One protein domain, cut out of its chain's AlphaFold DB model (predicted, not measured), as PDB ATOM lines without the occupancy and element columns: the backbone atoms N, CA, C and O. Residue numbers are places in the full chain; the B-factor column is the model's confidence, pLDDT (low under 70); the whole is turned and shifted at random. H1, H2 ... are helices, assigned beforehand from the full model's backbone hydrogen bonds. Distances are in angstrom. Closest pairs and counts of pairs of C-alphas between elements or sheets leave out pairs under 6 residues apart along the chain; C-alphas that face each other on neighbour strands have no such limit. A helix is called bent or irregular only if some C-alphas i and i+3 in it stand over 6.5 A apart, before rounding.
ATOM      1  N   GLU A 114      34.327 -10.062 -33.941       97.19
ATOM      2  CA  GLU A 114      35.497 -10.322 -33.104       97.19
ATOM      3  C   GLU A 114      35.098 -10.989 -31.790       97.19
ATOM      4  O   GLU A 114      35.628 -12.052 -31.471       97.19
ATOM      5  N   SER A 115      34.124 -10.426 -31.067       95.81
ATOM      6  CA  SER A 115      33.664 -11.006 -29.803       95.81
ATOM      7  C   SER A 115      33.055 -12.388 -30.006       95.81
ATOM      8  O   SER A 115      33.336 -13.280 -29.220       95.81
ATOM      9  N   LEU A 116      32.300 -12.617 -31.089       96.50
ATOM     10  CA  LEU A 116      31.781 -13.950 -31.411       96.50
ATOM     11  C   LEU A 116      32.908 -14.985 -31.543       96.50
ATOM     12  O   LEU A 116      32.814 -16.072 -30.973       96.50
ATOM     13  N   LEU A 117      33.966 -14.664 -32.298       97.50
ATOM     14  CA  LEU A 117      35.081 -15.589 -32.504       97.50
ATOM     15  C   LEU A 117      35.921 -15.761 -31.239       97.50
ATOM     16  O   LEU A 117      36.319 -16.885 -30.943       97.50
ATOM     17  N   VAL A 118      36.162 -14.694 -30.478       96.88
ATOM     18  CA  VAL A 118      36.878 -14.764 -29.197       96.88
ATOM     19  C   VAL A 118      36.088 -15.604 -28.192       96.88
ATOM     20  O   VAL A 118      36.614 -16.585 -27.682       96.88
ATOM     21  N   ASP A 119      34.804 -15.318 -27.983       95.19
ATOM     22  CA  ASP A 119      33.957 -16.053 -27.038       95.19
ATOM     23  C   ASP A 119      33.802 -17.531 -27.426       95.19
ATOM     24  O   ASP A 119      33.663 -18.396 -26.556       95.19
ATOM     25  N   SER A 120      33.852 -17.848 -28.728       95.69
ATOM     26  CA  SER A 120      33.747 -19.227 -29.219       95.69
ATOM     27  C   SER A 120      34.843 -20.142 -28.676       95.69
ATOM     28  O   SER A 120      34.591 -21.323 -28.431       95.69
ATOM     29  N   ILE A 121      36.045 -19.611 -28.419       95.44
ATOM     30  CA  ILE A 121      37.165 -20.435 -27.955       95.44
ATOM     31  C   ILE A 121      37.041 -20.824 -26.482       95.44
ATOM     32  O   ILE A 121      37.759 -21.709 -26.007       95.44
ATOM     33  N   GLU A 122      36.138 -20.157 -25.761       94.19
ATOM     34  CA  GLU A 122      35.797 -20.438 -24.371       94.19
ATOM     35  C   GLU A 122      34.635 -21.425 -24.232       94.19
ATOM     36  O   GLU A 122      34.386 -21.915 -23.128       94.19
ATOM     37  N   LYS A 123      33.917 -21.718 -25.324       93.19
ATOM     38  CA  LYS A 123      32.766 -22.622 -25.301       93.19
ATOM     39  C   LYS A 123      33.204 -24.042 -24.974       93.19
ATOM     40  O   LYS A 123      34.175 -24.554 -25.536       93.19
ATOM     41  N   ASP A 124      32.450 -24.680 -24.080       89.88
ATOM     42  CA  ASP A 124      32.630 -26.093 -23.765       89.88
ATOM     43  C   ASP A 124      32.405 -26.920 -25.044       89.88
ATOM     44  O   ASP A 124      31.336 -26.806 -25.647       89.88
ATOM     45  N   PRO A 125      33.367 -27.762 -25.464       86.19
ATOM     46  CA  PRO A 125      33.184 -28.677 -26.590       86.19
ATOM     47  C   PRO A 125      31.991 -29.632 -26.438       86.19
ATOM     48  O   PRO A 125      31.581 -30.250 -27.414       86.19
ATOM     49  N   ASN A 126      31.435 -29.785 -25.233       87.81
ATOM     50  CA  ASN A 126      30.251 -30.602 -24.962       87.81
ATOM     51  C   ASN A 126      28.951 -29.785 -24.858       87.81
ATOM     52  O   ASN A 126      27.899 -30.356 -24.561       87.81
ATOM     53  N   ASP A 127      28.989 -28.466 -25.084       90.12
ATOM     54  CA  ASP A 127      27.783 -27.637 -25.109       90.12
ATOM     55  C   ASP A 127      26.939 -27.984 -26.342       90.12
ATOM     56  O   ASP A 127      27.197 -27.548 -27.463       90.12
ATOM     57  N   VAL A 128      25.888 -28.773 -26.116       86.88
ATOM     58  CA  VAL A 128      24.963 -29.241 -27.156       86.88
ATOM     59  C   VAL A 128      24.321 -28.077 -27.917       86.88
ATOM     60  O   VAL A 128      24.124 -28.178 -29.127       86.88
ATOM     61  N   ASN A 129      24.011 -26.967 -27.238       86.12
ATOM     62  CA  ASN A 129      23.372 -25.818 -27.879       86.12
ATOM     63  C   ASN A 129      24.354 -25.085 -28.791       86.12
ATOM     64  O   ASN A 129      23.993 -24.721 -29.909       86.12
ATOM     65  N   TRP A 130      25.590 -24.880 -28.328       90.50
ATOM     66  CA  TRP A 130      26.643 -24.282 -29.145       90.50
ATOM     67  C   TRP A 130      26.985 -25.173 -30.341       90.50
ATOM     68  O   TRP A 130      26.971 -24.703 -31.478       90.50
ATOM     69  N   ASN A 131      27.195 -26.468 -30.112       87.38
ATOM     70  CA  ASN A 131      27.575 -27.415 -31.158       87.38
ATOM     71  C   ASN A 131      26.512 -27.527 -32.260       87.38
ATOM     72  O   ASN A 131      26.853 -27.623 -33.438       87.38
ATOM     73  N   ALA A 132      25.226 -27.455 -31.898       86.31
ATOM     74  CA  ALA A 132      24.131 -27.442 -32.866       86.31
ATOM     75  C   ALA A 132      24.125 -26.182 -33.752       86.31
ATOM     76  O   ALA A 132      23.688 -26.246 -34.900       86.31
ATOM     77  N   LYS A 133      24.605 -25.041 -33.238       89.56
ATOM     78  CA  LYS A 133      24.634 -23.764 -33.964       89.56
ATOM     79  C   LYS A 133      25.939 -23.523 -34.719       89.56
ATOM     80  O   LYS A 133      25.897 -22.941 -35.798       89.56
ATOM     81  N   GLN A 134      27.083 -23.936 -34.175       90.88
ATOM     82  CA  GLN A 134      28.400 -23.511 -34.664       90.88
ATOM     83  C   GLN A 134      28.654 -23.921 -36.119       90.88
ATOM     84  O   GLN A 134      29.162 -23.116 -36.897       90.88
ATOM     85  N   GLY A 135      28.259 -25.140 -36.505       88.44
ATOM     86  CA  GLY A 135      28.457 -25.637 -37.868       88.44
ATOM     87  C   GLY A 135      27.630 -24.849 -38.882       88.44
ATOM     88  O   GLY A 135      28.129 -24.466 -39.938       88.44
ATOM     89  N   GLU A 136      26.385 -24.534 -38.522       91.12
ATOM     90  CA  GLU A 136      25.494 -23.732 -39.355       91.12
ATOM     91  C   GLU A 136      25.962 -22.277 -39.440       91.12
ATOM     92  O   GLU A 136      26.053 -21.723 -40.530       91.12
ATOM     93  N   LEU A 137      26.341 -21.675 -38.313       94.00
ATOM     94  CA  LEU A 137      26.867 -20.313 -38.270       94.00
ATOM     95  C   LEU A 137      28.144 -20.175 -39.107       94.00
ATOM     96  O   LEU A 137      28.276 -19.227 -39.874       94.00
ATOM     97  N   CYS A 138      29.052 -21.146 -39.004       92.25
ATOM     98  CA  CYS A 138      30.263 -21.207 -39.811       92.25
ATOM     99  C   CYS A 138      29.926 -21.219 -41.308       92.25
ATOM    100  O   CYS A 138      30.381 -20.353 -42.056       92.25
ATOM    101  N   ARG A 139      29.075 -22.161 -41.733       91.31
ATOM    102  CA  ARG A 139      28.624 -22.292 -43.123       91.31
ATOM    103  C   ARG A 139      27.961 -21.008 -43.629       91.31
ATOM    104  O   ARG A 139      28.210 -20.591 -44.756       91.31
ATOM    105  N   LEU A 140      27.112 -20.388 -42.812       93.50
ATOM    106  CA  LEU A 140      26.399 -19.163 -43.164       93.50
ATOM    107  C   LEU A 140      27.360 -17.986 -43.341       93.50
ATOM    108  O   LEU A 140      27.267 -17.301 -44.359       93.50
ATOM    109  N   LEU A 141      28.324 -17.798 -42.433       94.19
ATOM    110  CA  LEU A 141      29.373 -16.783 -42.590       94.19
ATOM    111  C   LEU A 141      30.104 -16.963 -43.930       94.19
ATOM    112  O   LEU A 141      30.183 -16.018 -44.704       94.19
ATOM    113  N   GLY A 142      30.509 -18.192 -44.271       92.25
ATOM    114  CA  GLY A 142      31.161 -18.496 -45.552       92.25
ATOM    115  C   GLY A 142      30.311 -18.235 -46.798       92.25
ATOM    116  O   GLY A 142      30.829 -17.859 -47.848       92.25
ATOM    117  N   GLN A 143      28.993 -18.414 -46.703       91.31
ATOM    118  CA  GLN A 143      28.079 -18.285 -47.841       91.31
ATOM    119  C   GLN A 143      27.481 -16.890 -48.003       91.31
ATOM    120  O   GLN A 143      26.845 -16.624 -49.025       91.31
ATOM    121  N   THR A 144      27.664 -15.993 -47.033       92.19
ATOM    122  CA  THR A 144      26.925 -14.726 -46.986       92.19
ATOM    123  C   THR A 144      27.151 -13.880 -48.241       92.19
ATOM    124  O   THR A 144      26.196 -13.384 -48.841       92.19
ATOM    125  N   THR A 145      28.391 -13.794 -48.724       91.56
ATOM    126  CA  THR A 145      28.713 -13.065 -49.962       91.56
ATOM    127  C   THR A 145      28.069 -13.695 -51.198       91.56
ATOM    128  O   THR A 145      27.533 -12.973 -52.039       91.56
ATOM    129  N   CYS A 146      28.027 -15.030 -51.295       89.56
ATOM    130  CA  CYS A 146      27.314 -15.734 -52.364       89.56
ATOM    131  C   CYS A 146      25.807 -15.455 -52.326       89.56
ATOM    132  O   CYS A 146      25.199 -15.258 -53.375       89.56
ATOM    133  N   LEU A 147      25.200 -15.406 -51.136       89.12
ATOM    134  CA  LEU A 147      23.777 -15.090 -50.986       89.12
ATOM    135  C   LEU A 147      23.475 -13.676 -51.473       89.12
ATOM    136  O   LEU A 147      22.572 -13.492 -52.288       89.12
ATOM    137  N   VAL A 148      24.278 -12.694 -51.063       89.06
ATOM    138  CA  VAL A 148      24.144 -11.313 -51.542       89.06
ATOM    139  C   VAL A 148      24.327 -11.236 -53.062       89.06
ATOM    140  O   VAL A 148      23.512 -10.614 -53.748       89.06
ATOM    141  N   HIS A 149      25.334 -11.921 -53.612       86.25
ATOM    142  CA  HIS A 149      25.558 -11.983 -55.056       86.25
ATOM    143  C   HIS A 149      24.402 -12.624 -55.821       86.25
ATOM    144  O   HIS A 149      24.056 -12.127 -56.886       86.25
ATOM    145  N   ASN A 150      23.788 -13.689 -55.307       83.25
ATOM    146  CA  ASN A 150      22.676 -14.362 -55.981       83.25
ATOM    147  C   ASN A 150      21.430 -13.475 -56.046       83.25
ATOM    148  O   ASN A 150      20.757 -13.421 -57.075       83.25
ATOM    149  N   ASN A 164      22.555   1.385 -54.475       66.06
ATOM    150  CA  ASN A 164      22.580   0.031 -53.930       66.06
ATOM    151  C   ASN A 164      23.882  -0.694 -54.294       66.06
ATOM    152  O   ASN A 164      24.459  -1.354 -53.440       66.06
ATOM    153  N   ASP A 165      24.408  -0.492 -55.503       73.25
ATOM    154  CA  ASP A 165      25.653  -1.105 -55.978       73.25
ATOM    155  C   ASP A 165      26.871  -0.716 -55.121       73.25
ATOM    156  O   ASP A 165      27.677  -1.574 -54.773       73.25
ATOM    157  N   ALA A 166      26.983   0.548 -54.695       83.44
ATOM    158  CA  ALA A 166      28.079   0.982 -53.823       83.44
ATOM    159  C   ALA A 166      28.020   0.323 -52.433       83.44
ATOM    160  O   ALA A 166      29.047  -0.117 -51.919       83.44
ATOM    161  N   LEU A 167      26.822   0.226 -51.843       86.00
ATOM    162  CA  LEU A 167      26.621  -0.405 -50.537       86.00
ATOM    163  C   LEU A 167      26.885  -1.915 -50.600       86.00
ATOM    164  O   LEU A 167      27.616  -2.435 -49.759       86.00
ATOM    165  N   MET A 168      26.368  -2.598 -51.629       86.12
ATOM    166  CA  MET A 168      26.612  -4.028 -51.849       86.12
ATOM    167  C   MET A 168      28.104  -4.309 -52.036       86.12
ATOM    168  O   MET A 168      28.658  -5.173 -51.366       86.12
ATOM    169  N   LYS A 169      28.775  -3.556 -52.917       86.62
ATOM    170  CA  LYS A 169      30.217  -3.706 -53.164       86.62
ATOM    171  C   LYS A 169      31.041  -3.448 -51.912       86.62
ATOM    172  O   LYS A 169      31.991  -4.182 -51.657       86.62
ATOM    173  N   SER A 170      30.683  -2.425 -51.134       90.88
ATOM    174  CA  SER A 170      31.347  -2.150 -49.860       90.88
ATOM    175  C   SER A 170      31.215  -3.337 -48.915       90.88
ATOM    176  O   SER A 170      32.230  -3.806 -48.415       90.88
ATOM    177  N   TYR A 171      30.001  -3.856 -48.718       93.44
ATOM    178  CA  TYR A 171      29.768  -4.999 -47.838       93.44
ATOM    179  C   TYR A 171      30.542  -6.247 -48.283       93.44
ATOM    180  O   TYR A 171      31.266  -6.839 -47.491       93.44
ATOM    181  N   LEU A 172      30.461  -6.605 -49.569       91.75
ATOM    182  CA  LEU A 172      31.154  -7.772 -50.125       91.75
ATOM    183  C   LEU A 172      32.677  -7.695 -49.936       91.75
ATOM    184  O   LEU A 172      33.308  -8.701 -49.622       91.75
ATOM    185  N   ASN A 173      33.260  -6.501 -50.083       88.50
ATOM    186  CA  ASN A 173      34.683  -6.280 -49.827       88.50
ATOM    187  C   ASN A 173      35.012  -6.310 -48.327       88.50
ATOM    188  O   ASN A 173      36.050  -6.832 -47.926       88.50
ATOM    189  N   ASN A 174      34.145  -5.731 -47.496       95.38
ATOM    190  CA  ASN A 174      34.354  -5.606 -46.059       95.38
ATOM    191  C   ASN A 174      34.228  -6.943 -45.327       95.38
ATOM    192  O   ASN A 174      35.006  -7.184 -44.407       95.38
ATOM    193  N   HIS A 175      33.309  -7.815 -45.746       96.44
ATOM    194  CA  HIS A 175      33.002  -9.073 -45.067       96.44
ATOM    195  C   HIS A 175      34.258  -9.914 -44.801       96.44
ATOM    196  O   HIS A 175      34.580 -10.248 -43.658       96.44
ATOM    197  N   TRP A 176      35.047 -10.175 -45.845       95.88
ATOM    198  CA  TRP A 176      36.275 -10.960 -45.717       95.88
ATOM    199  C   TRP A 176      37.361 -10.245 -44.909       95.88
ATOM    200  O   TRP A 176      38.138 -10.898 -44.210       95.88
ATOM    201  N   ILE A 177      37.404  -8.908 -44.951       96.44
ATOM    202  CA  ILE A 177      38.326  -8.099 -44.143       96.44
ATOM    203  C   ILE A 177      37.961  -8.209 -42.658       96.44
ATOM    204  O   ILE A 177      38.841  -8.430 -41.821       96.44
ATOM    205  N   TYR A 178      36.677  -8.077 -42.321       97.62
ATOM    206  CA  TYR A 178      36.175  -8.201 -40.954       97.62
ATOM    207  C   TYR A 178      36.377  -9.615 -40.421       97.62
ATOM    208  O   TYR A 178      36.899  -9.765 -39.314       97.62
ATOM    209  N   LEU A 179      36.080 -10.641 -41.222       97.25
ATOM    210  CA  LEU A 179      36.298 -12.037 -40.854       97.25
ATOM    211  C   LEU A 179      37.782 -12.335 -40.608       97.25
ATOM    212  O   LEU A 179      38.133 -12.906 -39.577       97.25
ATOM    213  N   LEU A 180      38.671 -11.884 -41.500       97.75
ATOM    214  CA  LEU A 180      40.117 -12.049 -41.348       97.75
ATOM    215  C   LEU A 180      40.645 -11.376 -40.075       97.75
ATOM    216  O   LEU A 180      41.439 -11.971 -39.349       97.75
ATOM    217  N   ASN A 181      40.245 -10.131 -39.812       98.06
ATOM    218  CA  ASN A 181      40.725  -9.384 -38.648       98.06
ATOM    219  C   ASN A 181      40.201  -9.979 -37.338       98.06
ATOM    220  O   ASN A 181      40.983 -10.185 -36.410       98.06
ATOM    221  N   SER A 182      38.919 -10.339 -37.304       98.25
ATOM    222  CA  SER A 182      38.283 -10.981 -36.152       98.25
ATOM    223  C   SER A 182      38.921 -12.341 -35.853       98.25
ATOM    224  O   SER A 182      39.213 -12.665 -34.704       98.25
ATOM    225  N   LEU A 183      39.233 -13.123 -36.892       97.69
ATOM    226  CA  LEU A 183      39.935 -14.395 -36.747       97.69
ATOM    227  C   LEU A 183      41.356 -14.203 -36.200       97.69
ATOM    228  O   LEU A 183      41.787 -14.952 -35.325       97.69
ATOM    229  N   LYS A 184      42.089 -13.190 -36.677       97.38
ATOM    230  CA  LYS A 184      43.413 -12.856 -36.129       97.38
ATOM    231  C   LYS A 184      43.330 -12.502 -34.644       97.38
ATOM    232  O   LYS A 184      44.171 -12.966 -33.877       97.38
ATOM    233  N   ALA A 185      42.334 -11.719 -34.238       97.62
ATOM    234  CA  ALA A 185      42.110 -11.372 -32.838       97.62
ATOM    235  C   ALA A 185      41.800 -12.615 -31.984       97.62
ATOM    236  O   ALA A 185      42.474 -12.845 -30.980       97.62
ATOM    237  N   ALA A 186      40.888 -13.482 -32.436       97.88
ATOM    238  CA  ALA A 186      40.556 -14.728 -31.741       97.88
ATOM    239  C   ALA A 186      41.757 -15.681 -31.612       97.88
ATOM    240  O   ALA A 186      41.963 -16.289 -30.563       97.88
ATOM    241  N   LEU A 187      42.606 -15.775 -32.641       96.81
ATOM    242  CA  LEU A 187      43.836 -16.569 -32.586       96.81
ATOM    243  C   LEU A 187      44.871 -15.985 -31.618       96.81
ATOM    244  O   LEU A 187      45.540 -16.735 -30.906       96.81
ATOM    245  N   MET A 188      44.995 -14.657 -31.554       95.81
ATOM    246  CA  MET A 188      45.839 -13.997 -30.556       95.81
ATOM    247  C   MET A 188      45.337 -14.267 -29.133       95.81
ATOM    248  O   MET A 188      46.152 -14.547 -28.248       95.81
ATOM    249  N   ASP A 189      44.020 -14.244 -28.910       96.25
ATOM    250  CA  ASP A 189      43.448 -14.580 -27.606       96.25
ATOM    251  C   ASP A 189      43.656 -16.060 -27.254       96.25
ATOM    252  O   ASP A 189      44.158 -16.371 -26.174       96.25
ATOM    253  N   ALA A 190      43.432 -16.979 -28.198       95.94
ATOM    254  CA  ALA A 190      43.714 -18.408 -28.036       95.94
ATOM    255  C   ALA A 190      45.158 -18.679 -27.580       95.94
ATOM    256  O   ALA A 190      45.405 -19.513 -26.703       95.94
ATOM    257  N   VAL A 191      46.129 -17.950 -28.134       94.31
ATOM    258  CA  VAL A 191      47.542 -18.047 -27.738       94.31
ATOM    259  C   VAL A 191      47.745 -17.543 -26.317       94.31
ATOM    260  O   VAL A 191      48.405 -18.211 -25.518       94.31
ATOM    261  N   ASN A 192      47.161 -16.397 -25.970       94.56
ATOM    262  CA  ASN A 192      47.238 -15.845 -24.619       94.56
ATOM    263  C   ASN A 192      46.585 -16.773 -23.585       94.56
ATOM    264  O   ASN A 192      47.136 -16.981 -22.504       94.56
ATOM    265  N   ARG A 193      45.457 -17.401 -23.916       94.81
ATOM    266  CA  ARG A 193      44.805 -18.408 -23.070       94.81
ATOM    267  C   ARG A 193      45.679 -19.639 -22.874       94.81
ATOM    268  O   ARG A 193      45.888 -20.044 -21.732       94.81
ATOM    269  N   CYS A 194      46.251 -20.179 -23.950       93.38
ATOM    270  CA  CYS A 194      47.184 -21.305 -23.872       93.38
ATOM    271  C   CYS A 194      48.417 -20.975 -23.012       93.38
ATOM    272  O   CYS A 194      48.834 -21.805 -22.205       93.38
ATOM    273  N   ARG A 195      48.978 -19.760 -23.129       93.31
ATOM    274  CA  ARG A 195      50.078 -19.278 -22.264       93.31
ATOM    275  C   ARG A 195      49.693 -19.271 -20.785       93.31
ATOM    276  O   ARG A 195      50.520 -19.579 -19.937       93.31
ATOM    277  N   ASN A 196      48.428 -18.981 -20.497       92.81
ATOM    278  CA  ASN A 196      47.852 -18.996 -19.156       92.81
ATOM    279  C   ASN A 196      47.306 -20.378 -18.741       92.81
ATOM    280  O   ASN A 196      46.496 -20.456 -17.819       92.81
ATOM    281  N   ALA A 197      47.710 -21.455 -19.430       90.56
ATOM    282  CA  ALA A 197      47.285 -22.835 -19.180       90.56
ATOM    283  C   ALA A 197      45.757 -23.052 -19.190       90.56
ATOM    284  O   ALA A 197      45.242 -23.963 -18.540       90.56
ATOM    285  N   LYS A 198      45.021 -22.221 -19.936       91.56
ATOM    286  CA  LYS A 198      43.581 -22.381 -20.152       91.56
ATOM    287  C   LYS A 198      43.319 -23.225 -21.396       91.56
ATOM    288  O   LYS A 198      44.034 -23.117 -22.393       91.56
ATOM    289  N   ASN A 199      42.255 -24.023 -21.347       88.94
ATOM    290  CA  ASN A 199      41.780 -24.759 -22.512       88.94
ATOM    291  C   ASN A 199      41.188 -23.805 -23.557       88.94
ATOM    292  O   ASN A 199      40.635 -22.752 -23.228       88.94
ATOM    293  N   VAL A 200      41.320 -24.212 -24.819       93.19
ATOM    294  CA  VAL A 200      40.867 -23.463 -25.993       93.19
ATOM    295  C   VAL A 200      40.148 -24.426 -26.929       93.19
ATOM    296  O   VAL A 200      40.736 -25.426 -27.374       93.19
ATOM    297  N   ASN A 201      38.886 -24.127 -27.227       93.00
ATOM    298  CA  ASN A 201      38.140 -24.778 -28.292       93.00
ATOM    299  C   ASN A 201      38.491 -24.112 -29.633       93.00
ATOM    300  O   ASN A 201      38.389 -22.902 -29.775       93.00
ATOM    301  N   MET A 202      38.958 -24.896 -30.604       92.19
ATOM    302  CA  MET A 202      39.389 -24.388 -31.915       92.19
ATOM    303  C   MET A 202      38.440 -24.787 -33.045       92.19
ATOM    304  O   MET A 202      38.675 -24.387 -34.181       92.19
ATOM    305  N   GLU A 203      37.395 -25.569 -32.757       92.44
ATOM    306  CA  GLU A 203      36.530 -26.179 -33.771       92.44
ATOM    307  C   GLU A 203      35.867 -25.120 -34.660       92.44
ATOM    308  O   GLU A 203      35.974 -25.168 -35.888       92.44
ATOM    309  N   PHE A 204      35.278 -24.092 -34.040       95.00
ATOM    310  CA  PHE A 204      34.647 -23.002 -34.776       95.00
ATOM    311  C   PHE A 204      35.654 -22.199 -35.610       95.00
ATOM    312  O   PHE A 204      35.396 -21.920 -36.781       95.00
ATOM    313  N   LEU A 205      36.836 -21.889 -35.062       95.81
ATOM    314  CA  LEU A 205      37.878 -21.170 -35.804       95.81
ATOM    315  C   LEU A 205      38.405 -21.985 -36.995       95.81
ATOM    316  O   LEU A 205      38.667 -21.418 -38.056       95.81
ATOM    317  N   ALA A 206      38.540 -23.305 -36.843       94.06
ATOM    318  CA  ALA A 206      38.932 -24.200 -37.931       94.06
ATOM    319  C   ALA A 206      37.879 -24.223 -39.048       94.06
ATOM    320  O   ALA A 206      38.233 -24.171 -40.228       94.06
ATOM    321  N   GLY A 207      36.593 -24.231 -38.684       94.19
ATOM    322  CA  GLY A 207      35.495 -24.074 -39.636       94.19
ATOM    323  C   GLY A 207      35.573 -22.751 -40.391       94.19
ATOM    324  O   GLY A 207      35.586 -22.736 -41.621       94.19
ATOM    325  N   VAL A 208      35.707 -21.639 -39.670       95.69
ATOM    326  CA  VAL A 208      35.759 -20.301 -40.274       95.69
ATOM    327  C   VAL A 208      36.941 -20.156 -41.233       95.69
ATOM    328  O   VAL A 208      36.816 -19.522 -42.277       95.69
ATOM    329  N   ILE A 209      38.083 -20.780 -40.936       95.56
ATOM    330  CA  ILE A 209      39.236 -20.796 -41.845       95.56
ATOM    331  C   ILE A 209      38.960 -21.578 -43.115       95.56
ATOM    332  O   ILE A 209      39.364 -21.142 -44.195       95.56
ATOM    333  N   TYR A 210      38.290 -22.722 -42.997       94.25
ATOM    334  CA  TYR A 210      37.878 -23.480 -44.166       94.25
ATOM    335  C   TYR A 210      36.956 -22.639 -45.061       94.25
ATOM    336  O   TYR A 210      37.200 -22.539 -46.265       94.25
ATOM    337  N   GLU A 211      35.976 -21.955 -44.478       94.06
ATOM    338  CA  GLU A 211      35.072 -21.075 -45.224       94.06
ATOM    339  C   GLU A 211      35.804 -19.874 -45.843       94.06
ATOM    340  O   GLU A 211      35.640 -19.605 -47.034       94.06
ATOM    341  N   LEU A 212      36.714 -19.226 -45.107       95.19
ATOM    342  CA  LEU A 212      37.579 -18.163 -45.634       95.19
ATOM    343  C   LEU A 212      38.403 -18.650 -46.836       95.19
ATOM    344  O   LEU A 212      38.527 -17.937 -47.829       95.19
ATOM    345  N   SER A 213      38.942 -19.874 -46.766       94.19
ATOM    346  CA  SER A 213      39.760 -20.459 -47.836       94.19
ATOM    347  C   SER A 213      38.992 -20.655 -49.146       94.19
ATOM    348  O   SER A 213      39.585 -20.587 -50.223       94.19
ATOM    349  N   ARG A 214      37.674 -20.866 -49.061       91.00
ATOM    350  CA  ARG A 214      36.783 -21.022 -50.218       91.00
ATOM    351  C   ARG A 214      36.202 -19.705 -50.705       91.00
ATOM    352  O   ARG A 214      35.916 -19.587 -51.892       91.00
ATOM    353  N   GLY A 215      35.994 -18.770 -49.788       90.94
ATOM    354  CA  GLY A 215      35.337 -17.502 -50.052       90.94
ATOM    355  C   GLY A 215      36.254 -16.444 -50.652       90.94
ATOM    356  O   GLY A 215      35.930 -15.880 -51.694       90.94
ATOM    357  N   ASP A 216      37.413 -16.200 -50.031       93.75
ATOM    358  CA  ASP A 216      38.360 -15.180 -50.482       93.75
ATOM    359  C   ASP A 216      39.814 -15.648 -50.348       93.75
ATOM    360  O   ASP A 216      40.427 -15.659 -49.275       93.75
ATOM    361  N   ILE A 217      40.392 -16.023 -51.492       93.06
ATOM    362  CA  ILE A 217      41.752 -16.563 -51.558       93.06
ATOM    363  C   ILE A 217      42.812 -15.543 -51.122       93.06
ATOM    364  O   ILE A 217      43.871 -15.935 -50.631       93.06
ATOM    365  N   VAL A 218      42.558 -14.240 -51.276       95.00
ATOM    366  CA  VAL A 218      43.515 -13.182 -50.923       95.00
ATOM    367  C   VAL A 218      43.566 -13.012 -49.408       95.00
ATOM    368  O   VAL A 218      44.653 -12.992 -48.820       95.00
ATOM    369  N   ALA A 219      42.409 -12.962 -48.753       96.12
ATOM    370  CA  ALA A 219      42.275 -12.929 -47.309       96.12
ATOM    371  C   ALA A 219      42.837 -14.212 -46.682       96.12
ATOM    372  O   ALA A 219      43.607 -14.136 -45.721       96.12
ATOM    373  N   PHE A 220      42.565 -15.378 -47.276       97.19
ATOM    374  CA  PHE A 220      43.151 -16.644 -46.837       97.19
ATOM    375  C   PHE A 220      44.683 -16.673 -46.979       97.19
ATOM    376  O   PHE A 220      45.385 -17.000 -46.023       97.19
ATOM    377  N   ARG A 221      45.243 -16.254 -48.124       96.44
ATOM    378  CA  ARG A 221      46.705 -16.120 -48.309       96.44
ATOM    379  C   ARG A 221      47.320 -15.158 -47.292       96.44
ATOM    380  O   ARG A 221      48.396 -15.422 -46.748       96.44
ATOM    381  N   THR A 222      46.617 -14.068 -46.992       97.38
ATOM    382  CA  THR A 222      47.019 -13.092 -45.971       97.38
ATOM    383  C   THR A 222      47.024 -13.714 -44.575       97.38
ATOM    384  O   THR A 222      47.954 -13.472 -43.804       97.38
ATOM    385  N   LEU A 223      46.026 -14.541 -44.244       97.12
ATOM    386  CA  LEU A 223      45.985 -15.296 -42.994       97.12
ATOM    387  C   LEU A 223      47.164 -16.266 -42.893       97.12
ATOM    388  O   LEU A 223      47.881 -16.232 -41.898       97.12
ATOM    389  N   VAL A 224      47.394 -17.093 -43.917       96.62
ATOM    390  CA  VAL A 224      48.484 -18.081 -43.932       96.62
ATOM    391  C   VAL A 224      49.837 -17.385 -43.775       96.62
ATOM    392  O   VAL A 224      50.629 -17.775 -42.920       96.62
ATOM    393  N   THR A 225      50.069 -16.293 -44.513       94.88
ATOM    394  CA  THR A 225      51.273 -15.446 -44.385       94.88
ATOM    395  C   THR A 225      51.448 -14.915 -42.968       94.88
ATOM    396  O   THR A 225      52.539 -14.980 -42.401       94.88
ATOM    397  N   TRP A 226      50.367 -14.423 -42.369       95.44
ATOM    398  CA  TRP A 226      50.395 -13.910 -41.009       95.44
ATOM    399  C   TRP A 226      50.671 -15.012 -39.975       95.44
ATOM    400  O   TRP A 226      51.524 -14.804 -39.112       95.44
ATOM    401  N   LEU A 227      50.058 -16.195 -40.105       94.12
ATOM    402  CA  LEU A 227      50.346 -17.364 -39.262       94.12
ATOM    403  C   LEU A 227      51.831 -17.743 -39.344       94.12
ATOM    404  O   LEU A 227      52.474 -17.936 -38.314       94.12
ATOM    405  N   GLY A 228      52.393 -17.773 -40.557       91.25
ATOM    406  CA  GLY A 228      53.808 -18.065 -40.794       91.25
ATOM    407  C   GLY A 228      54.778 -16.987 -40.291       91.25
ATOM    408  O   GLY A 228      55.958 -17.269 -40.117       91.25
ATOM    409  N   SER A 229      54.308 -15.766 -40.013       90.38
ATOM    410  CA  SER A 229      55.151 -14.677 -39.486       90.38
ATOM    411  C   SER A 229      55.376 -14.741 -37.967       90.38
ATOM    412  O   SER A 229      56.228 -14.032 -37.441       90.38
ATOM    413  N   LYS A 230      54.603 -15.564 -37.246       84.56
ATOM    414  CA  LYS A 230      54.572 -15.641 -35.769       84.56
ATOM    415  C   LYS A 230      55.174 -16.939 -35.206       84.56
ATOM    416  O   LYS A 230      54.954 -17.305 -34.058       84.56
ATOM    417  N   VAL A 231      55.930 -17.636 -36.037       69.62
ATOM    418  CA  VAL A 231      56.386 -19.028 -35.877       69.62
ATOM    419  C   VAL A 231      57.469 -19.277 -34.830       69.62
ATOM    420  O   VAL A 231      57.647 -20.426 -34.434       69.62
ATOM    421  N   ASP A 232      58.157 -18.237 -34.357       78.12
ATOM    422  CA  ASP A 232      59.184 -18.371 -33.311       78.12
ATOM    423  C   ASP A 232      58.569 -18.649 -31.924       78.12
ATOM    424  O   ASP A 232      59.259 -19.026 -30.978       78.12
ATOM    425  N   ASP A 233      57.247 -18.514 -31.800       85.12
ATOM    426  CA  ASP A 233      56.495 -18.900 -30.616       85.12
ATOM    427  C   ASP A 233      56.021 -20.364 -30.709       85.12
ATOM    428  O   ASP A 233      55.214 -20.748 -31.561       85.12
ATOM    429  N   MET A 234      56.480 -21.204 -29.775       87.25
ATOM    430  CA  MET A 234      56.095 -22.618 -29.700       87.25
ATOM    431  C   MET A 234      54.587 -22.843 -29.512       87.25
ATOM    432  O   MET A 234      54.039 -23.812 -30.043       87.25
ATOM    433  N   ILE A 235      53.905 -21.984 -28.752       89.81
ATOM    434  CA  ILE A 235      52.452 -22.068 -28.542       89.81
ATOM    435  C   ILE A 235      51.739 -21.698 -29.837       89.81
ATOM    436  O   ILE A 235      50.813 -22.397 -30.248       89.81
ATOM    437  N   TRP A 236      52.227 -20.664 -30.520       91.12
ATOM    438  CA  TRP A 236      51.720 -20.277 -31.831       91.12
ATOM    439  C   TRP A 236      51.816 -21.410 -32.849       91.12
ATOM    440  O   TRP A 236      50.847 -21.702 -33.554       91.12
ATOM    441  N   ARG A 237      52.967 -22.091 -32.893       88.88
ATOM    442  CA  ARG A 237      53.176 -23.252 -33.759       88.88
ATOM    443  C   ARG A 237      52.161 -24.351 -33.464       88.88
ATOM    444  O   ARG A 237      51.523 -24.844 -34.384       88.88
ATOM    445  N   ARG A 238      51.952 -24.700 -32.191       89.94
ATOM    446  CA  ARG A 238      50.962 -25.720 -31.793       89.94
ATOM    447  C   ARG A 238      49.540 -25.345 -32.204       89.94
ATOM    448  O   ARG A 238      48.809 -26.203 -32.688       89.94
ATOM    449  N   ILE A 239      49.159 -24.080 -32.035       91.62
ATOM    450  CA  ILE A 239      47.839 -23.583 -32.440       91.62
ATOM    451  C   ILE A 239      47.687 -23.633 -33.960       91.62
ATOM    452  O   ILE A 239      46.694 -24.170 -34.439       91.62
ATOM    453  N   SER A 240      48.685 -23.162 -34.710       92.62
ATOM    454  CA  SER A 240      48.687 -23.207 -36.179       92.62
ATOM    455  C   SER A 240      48.546 -24.641 -36.695       92.62
ATOM    456  O   SER A 240      47.695 -24.913 -37.537       92.62
ATOM    457  N   VAL A 241      49.313 -25.578 -36.133       92.81
ATOM    458  CA  VAL A 241      49.232 -27.003 -36.472       92.81
ATOM    459  C   VAL A 241      47.837 -27.560 -36.193       92.81
ATOM    460  O   VAL A 241      47.239 -28.179 -37.071       92.81
ATOM    461  N   ARG A 242      47.304 -27.343 -34.983       92.12
ATOM    462  CA  ARG A 242      45.987 -27.858 -34.578       92.12
ATOM    463  C   ARG A 242      44.882 -27.323 -35.484       92.12
ATOM    464  O   ARG A 242      43.985 -28.064 -35.853       92.12
ATOM    465  N   LEU A 243      44.979 -26.055 -35.861       93.06
ATOM    466  CA  LEU A 243      44.020 -25.364 -36.710       93.06
ATOM    467  C   LEU A 243      44.017 -25.886 -38.150       93.06
ATOM    468  O   LEU A 243      42.960 -26.077 -38.740       93.06
ATOM    469  N   LEU A 244      45.204 -26.131 -38.710       94.38
ATOM    470  CA  LEU A 244      45.376 -26.559 -40.099       94.38
ATOM    471  C   LEU A 244      45.285 -28.078 -40.291       94.38
ATOM    472  O   LEU A 244      45.306 -28.542 -41.428       94.38
ATOM    473  N   THR A 245      45.214 -28.851 -39.206       93.75
ATOM    474  CA  THR A 245      45.059 -30.316 -39.239       93.75
ATOM    475  C   THR A 245      43.762 -30.802 -38.587       93.75
ATOM    476  O   THR A 245      43.578 -32.009 -38.418       93.75
ATOM    477  N   ASP A 246      42.851 -29.884 -38.248       90.94
ATOM    478  CA  ASP A 246      41.551 -30.209 -37.667       90.94
ATOM    479  C   ASP A 246      40.686 -31.029 -38.642       90.94
ATOM    480  O   ASP A 246      40.629 -30.760 -39.843       90.94
ATOM    481  N   THR A 247      40.014 -32.055 -38.116       89.12
ATOM    482  CA  THR A 247      39.183 -32.984 -38.905       89.12
ATOM    483  C   THR A 247      37.702 -32.921 -38.545       89.12
ATOM    484  O   THR A 247      36.914 -33.667 -39.128       89.12
ATOM    485  N   SER A 248      37.302 -32.021 -37.645       82.88
ATOM    486  CA  SER A 248      35.928 -31.905 -37.136       82.88
ATOM    487  C   SER A 248      34.947 -31.552 -38.257       82.88
ATOM    488  O   SER A 248      33.832 -32.061 -38.303       82.88
ATOM    489  N   ASN A 249      35.410 -30.786 -39.250       78.25
ATOM    490  CA  ASN A 249      34.636 -30.432 -40.445       78.25
ATOM    491  C   ASN A 249      34.662 -31.503 -41.551       78.25
ATOM    492  O   ASN A 249      34.130 -31.279 -42.635       78.25
ATOM    493  N   GLY A 250      35.283 -32.659 -41.308       85.94
ATOM    494  CA  GLY A 250      35.383 -33.767 -42.254       85.94
ATOM    495  C   GLY A 250      36.681 -33.785 -43.066       85.94
ATOM    496  O   GLY A 250      37.256 -32.763 -43.441       85.94
ATOM    497  N   ILE A 251      37.135 -35.000 -43.390       89.50
ATOM    498  CA  ILE A 251      38.427 -35.244 -44.052       89.50
ATOM    499  C   ILE A 251      38.503 -34.562 -45.422       89.50
ATOM    500  O   ILE A 251      39.526 -33.972 -45.748       89.50
ATOM    501  N   ALA A 252      37.428 -34.588 -46.215       88.94
ATOM    502  CA  ALA A 252      37.415 -33.970 -47.544       88.94
ATOM    503  C   ALA A 252      37.625 -32.444 -47.493       88.94
ATOM    504  O   ALA A 252      38.297 -31.878 -48.356       88.94
ATOM    505  N   HIS A 253      37.084 -31.775 -46.470       90.75
ATOM    506  CA  HIS A 253      37.305 -30.346 -46.254       90.75
ATOM    507  C   HIS A 253      38.761 -30.067 -45.882       90.75
ATOM    508  O   HIS A 253      39.375 -29.172 -46.467       90.75
ATOM    509  N   LEU A 254      39.341 -30.895 -45.007       93.62
ATOM    510  CA  LEU A 254      40.757 -30.810 -44.659       93.62
ATOM    511  C   LEU A 254      41.669 -31.032 -45.877       93.62
ATOM    512  O   LEU A 254      42.615 -30.275 -46.070       93.62
ATOM    513  N   GLU A 255      41.392 -32.019 -46.734       94.50
ATOM    514  CA  GLU A 255      42.202 -32.254 -47.937       94.50
ATOM    515  C   GLU A 255      42.245 -31.018 -48.850       94.50
ATOM    516  O   GLU A 255      43.312 -30.643 -49.342       94.50
ATOM    517  N   ASN A 256      41.097 -30.362 -49.049       93.44
ATOM    518  CA  ASN A 256      41.014 -29.131 -49.834       93.44
ATOM    519  C   ASN A 256      41.753 -27.973 -49.155       93.44
ATOM    520  O   ASN A 256      42.524 -27.278 -49.818       93.44
ATOM    521  N   LEU A 257      41.572 -27.802 -47.842       95.88
ATOM    522  CA  LEU A 257      42.276 -26.785 -47.066       95.88
ATOM    523  C   LEU A 257      43.795 -26.951 -47.182       95.88
ATOM    524  O   LEU A 257      44.492 -25.979 -47.450       95.88
ATOM    525  N   LEU A 258      44.315 -28.173 -47.051       97.25
ATOM    526  CA  LEU A 258      45.750 -28.457 -47.143       97.25
ATOM    527  C   LEU A 258      46.332 -28.086 -48.513       97.25
ATOM    528  O   LEU A 258      47.411 -27.496 -48.571       97.25
ATOM    529  N   ILE A 259      45.618 -28.366 -49.610       96.69
ATOM    530  CA  ILE A 259      46.032 -27.908 -50.946       96.69
ATOM    531  C   ILE A 259      46.063 -26.378 -51.006       96.69
ATOM    532  O   ILE A 259      47.034 -25.808 -51.491       96.69
ATOM    533  N   LEU A 260      45.045 -25.697 -50.476       96.56
ATOM    534  CA  LEU A 260      45.015 -24.233 -50.467       96.56
ATOM    535  C   LEU A 260      46.140 -23.642 -49.610       96.56
ATOM    536  O   LEU A 260      46.747 -22.655 -50.015       96.56
ATOM    537  N   VAL A 261      46.474 -24.255 -48.469       97.00
ATOM    538  CA  VAL A 261      47.631 -23.856 -47.652       97.00
ATOM    539  C   VAL A 261      48.928 -24.024 -48.443       97.00
ATOM    540  O   VAL A 261      49.741 -23.103 -48.460       97.00
ATOM    541  N   LEU A 262      49.110 -25.154 -49.134       96.69
ATOM    542  CA  LEU A 262      50.291 -25.430 -49.962       96.69
ATOM    543  C   LEU A 262      50.489 -24.380 -51.071       96.69
ATOM    544  O   LEU A 262      51.618 -23.982 -51.365       96.69
ATOM    545  N   LEU A 263      49.391 -23.887 -51.647       95.75
ATOM    546  CA  LEU A 263      49.405 -22.793 -52.623       95.75
ATOM    547  C   LEU A 263      49.607 -21.417 -51.969       95.75
ATOM    548  O   LEU A 263      50.195 -20.522 -52.565       95.75
ATOM    549  N   ALA A 264      49.132 -21.229 -50.738       96.00
ATOM    550  CA  ALA A 264      49.209 -19.952 -50.035       96.00
ATOM    551  C   ALA A 264      50.575 -19.670 -49.395       96.00
ATOM    552  O   ALA A 264      50.941 -18.507 -49.221       96.00
ATOM    553  N   VAL A 265      51.326 -20.705 -49.019       95.62
ATOM    554  CA  VAL A 265      52.656 -20.535 -48.424       95.62
ATOM    555  C   VAL A 265      53.670 -19.982 -49.423       95.62
ATOM    556  O   VAL A 265      53.688 -20.333 -50.604       95.62
TER     557      VAL A 265
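AT A GLANCE: This is residues 114 to 150 and 164 to 265 of the 370 residues of an uncharacterized protein of Acanthocheilonema viteae (UniProt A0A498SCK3). One long helix, H3, runs the length of the domain, and the shorter H4 packs on it as the core, with H2 beside H4 and H5, H6 and H7 gathered round the rest of H4. H1 packs slantwise on H3, and H7 meets H5 with its last residues, 261 to 264, about perpendicular to it. The printed part has 139 residues with seven named helices, H1 to H7 in order, and no named strand: all helix. It is compact, with a radius of gyration of the C-alphas of 15.0 A and spans of 48 by 36 by 28 A.

HOW THE PARTS SIT: H2, residues 128 to 150, H3, residues 164 to 195, and H4, residues 203 to 215, make an up-and-down bundle, in which H3 runs the opposite way to H2, and H4 the opposite way to H3. H3 and H4 form a hairpin, tilt 34.6 degrees, only just short of steep; their closest C-alphas, Leu 183 and Leu 205, are 7.1 A apart. H2 touches H4, the hub, closest at C-alphas Gly 142 and Glu 211, 4.7 A. H5, residues 217 to 228, touches H3 with residues 219 to 223 alone, closest at C-alphas Ala 219 and Leu 180, 6.4 A. H7, residues 251 to 264, touches H5 about perpendicular, 81 degrees, closest at C-alphas Ala 264 and Arg 221, 4.9 A. H1, residues 114 to 120, touches H3; H6, residues 234 to 244, touches H3 with H3's residues 190 to 195 alone. Every O i to N i+4 pair is within hydrogen-bond range but in H2, 15 of 19, and H3, 26 of 28.

IN THESE COORDINATES: H3 is 46.2 A long from C-alpha 164 at (22.580, 0.031, -53.930); H2 is 32.5 A, irregular, with C-alphas 142 and 145 7.4 A apart. H7 ends at (49.209, -19.952, -50.035).

THE WHOLE: Residues 151 to 163 are not printed; C-alphas 150 and 164 are 14.5 A apart. No link printed whole is long. Residues 164 and 231 are under pLDDT 70.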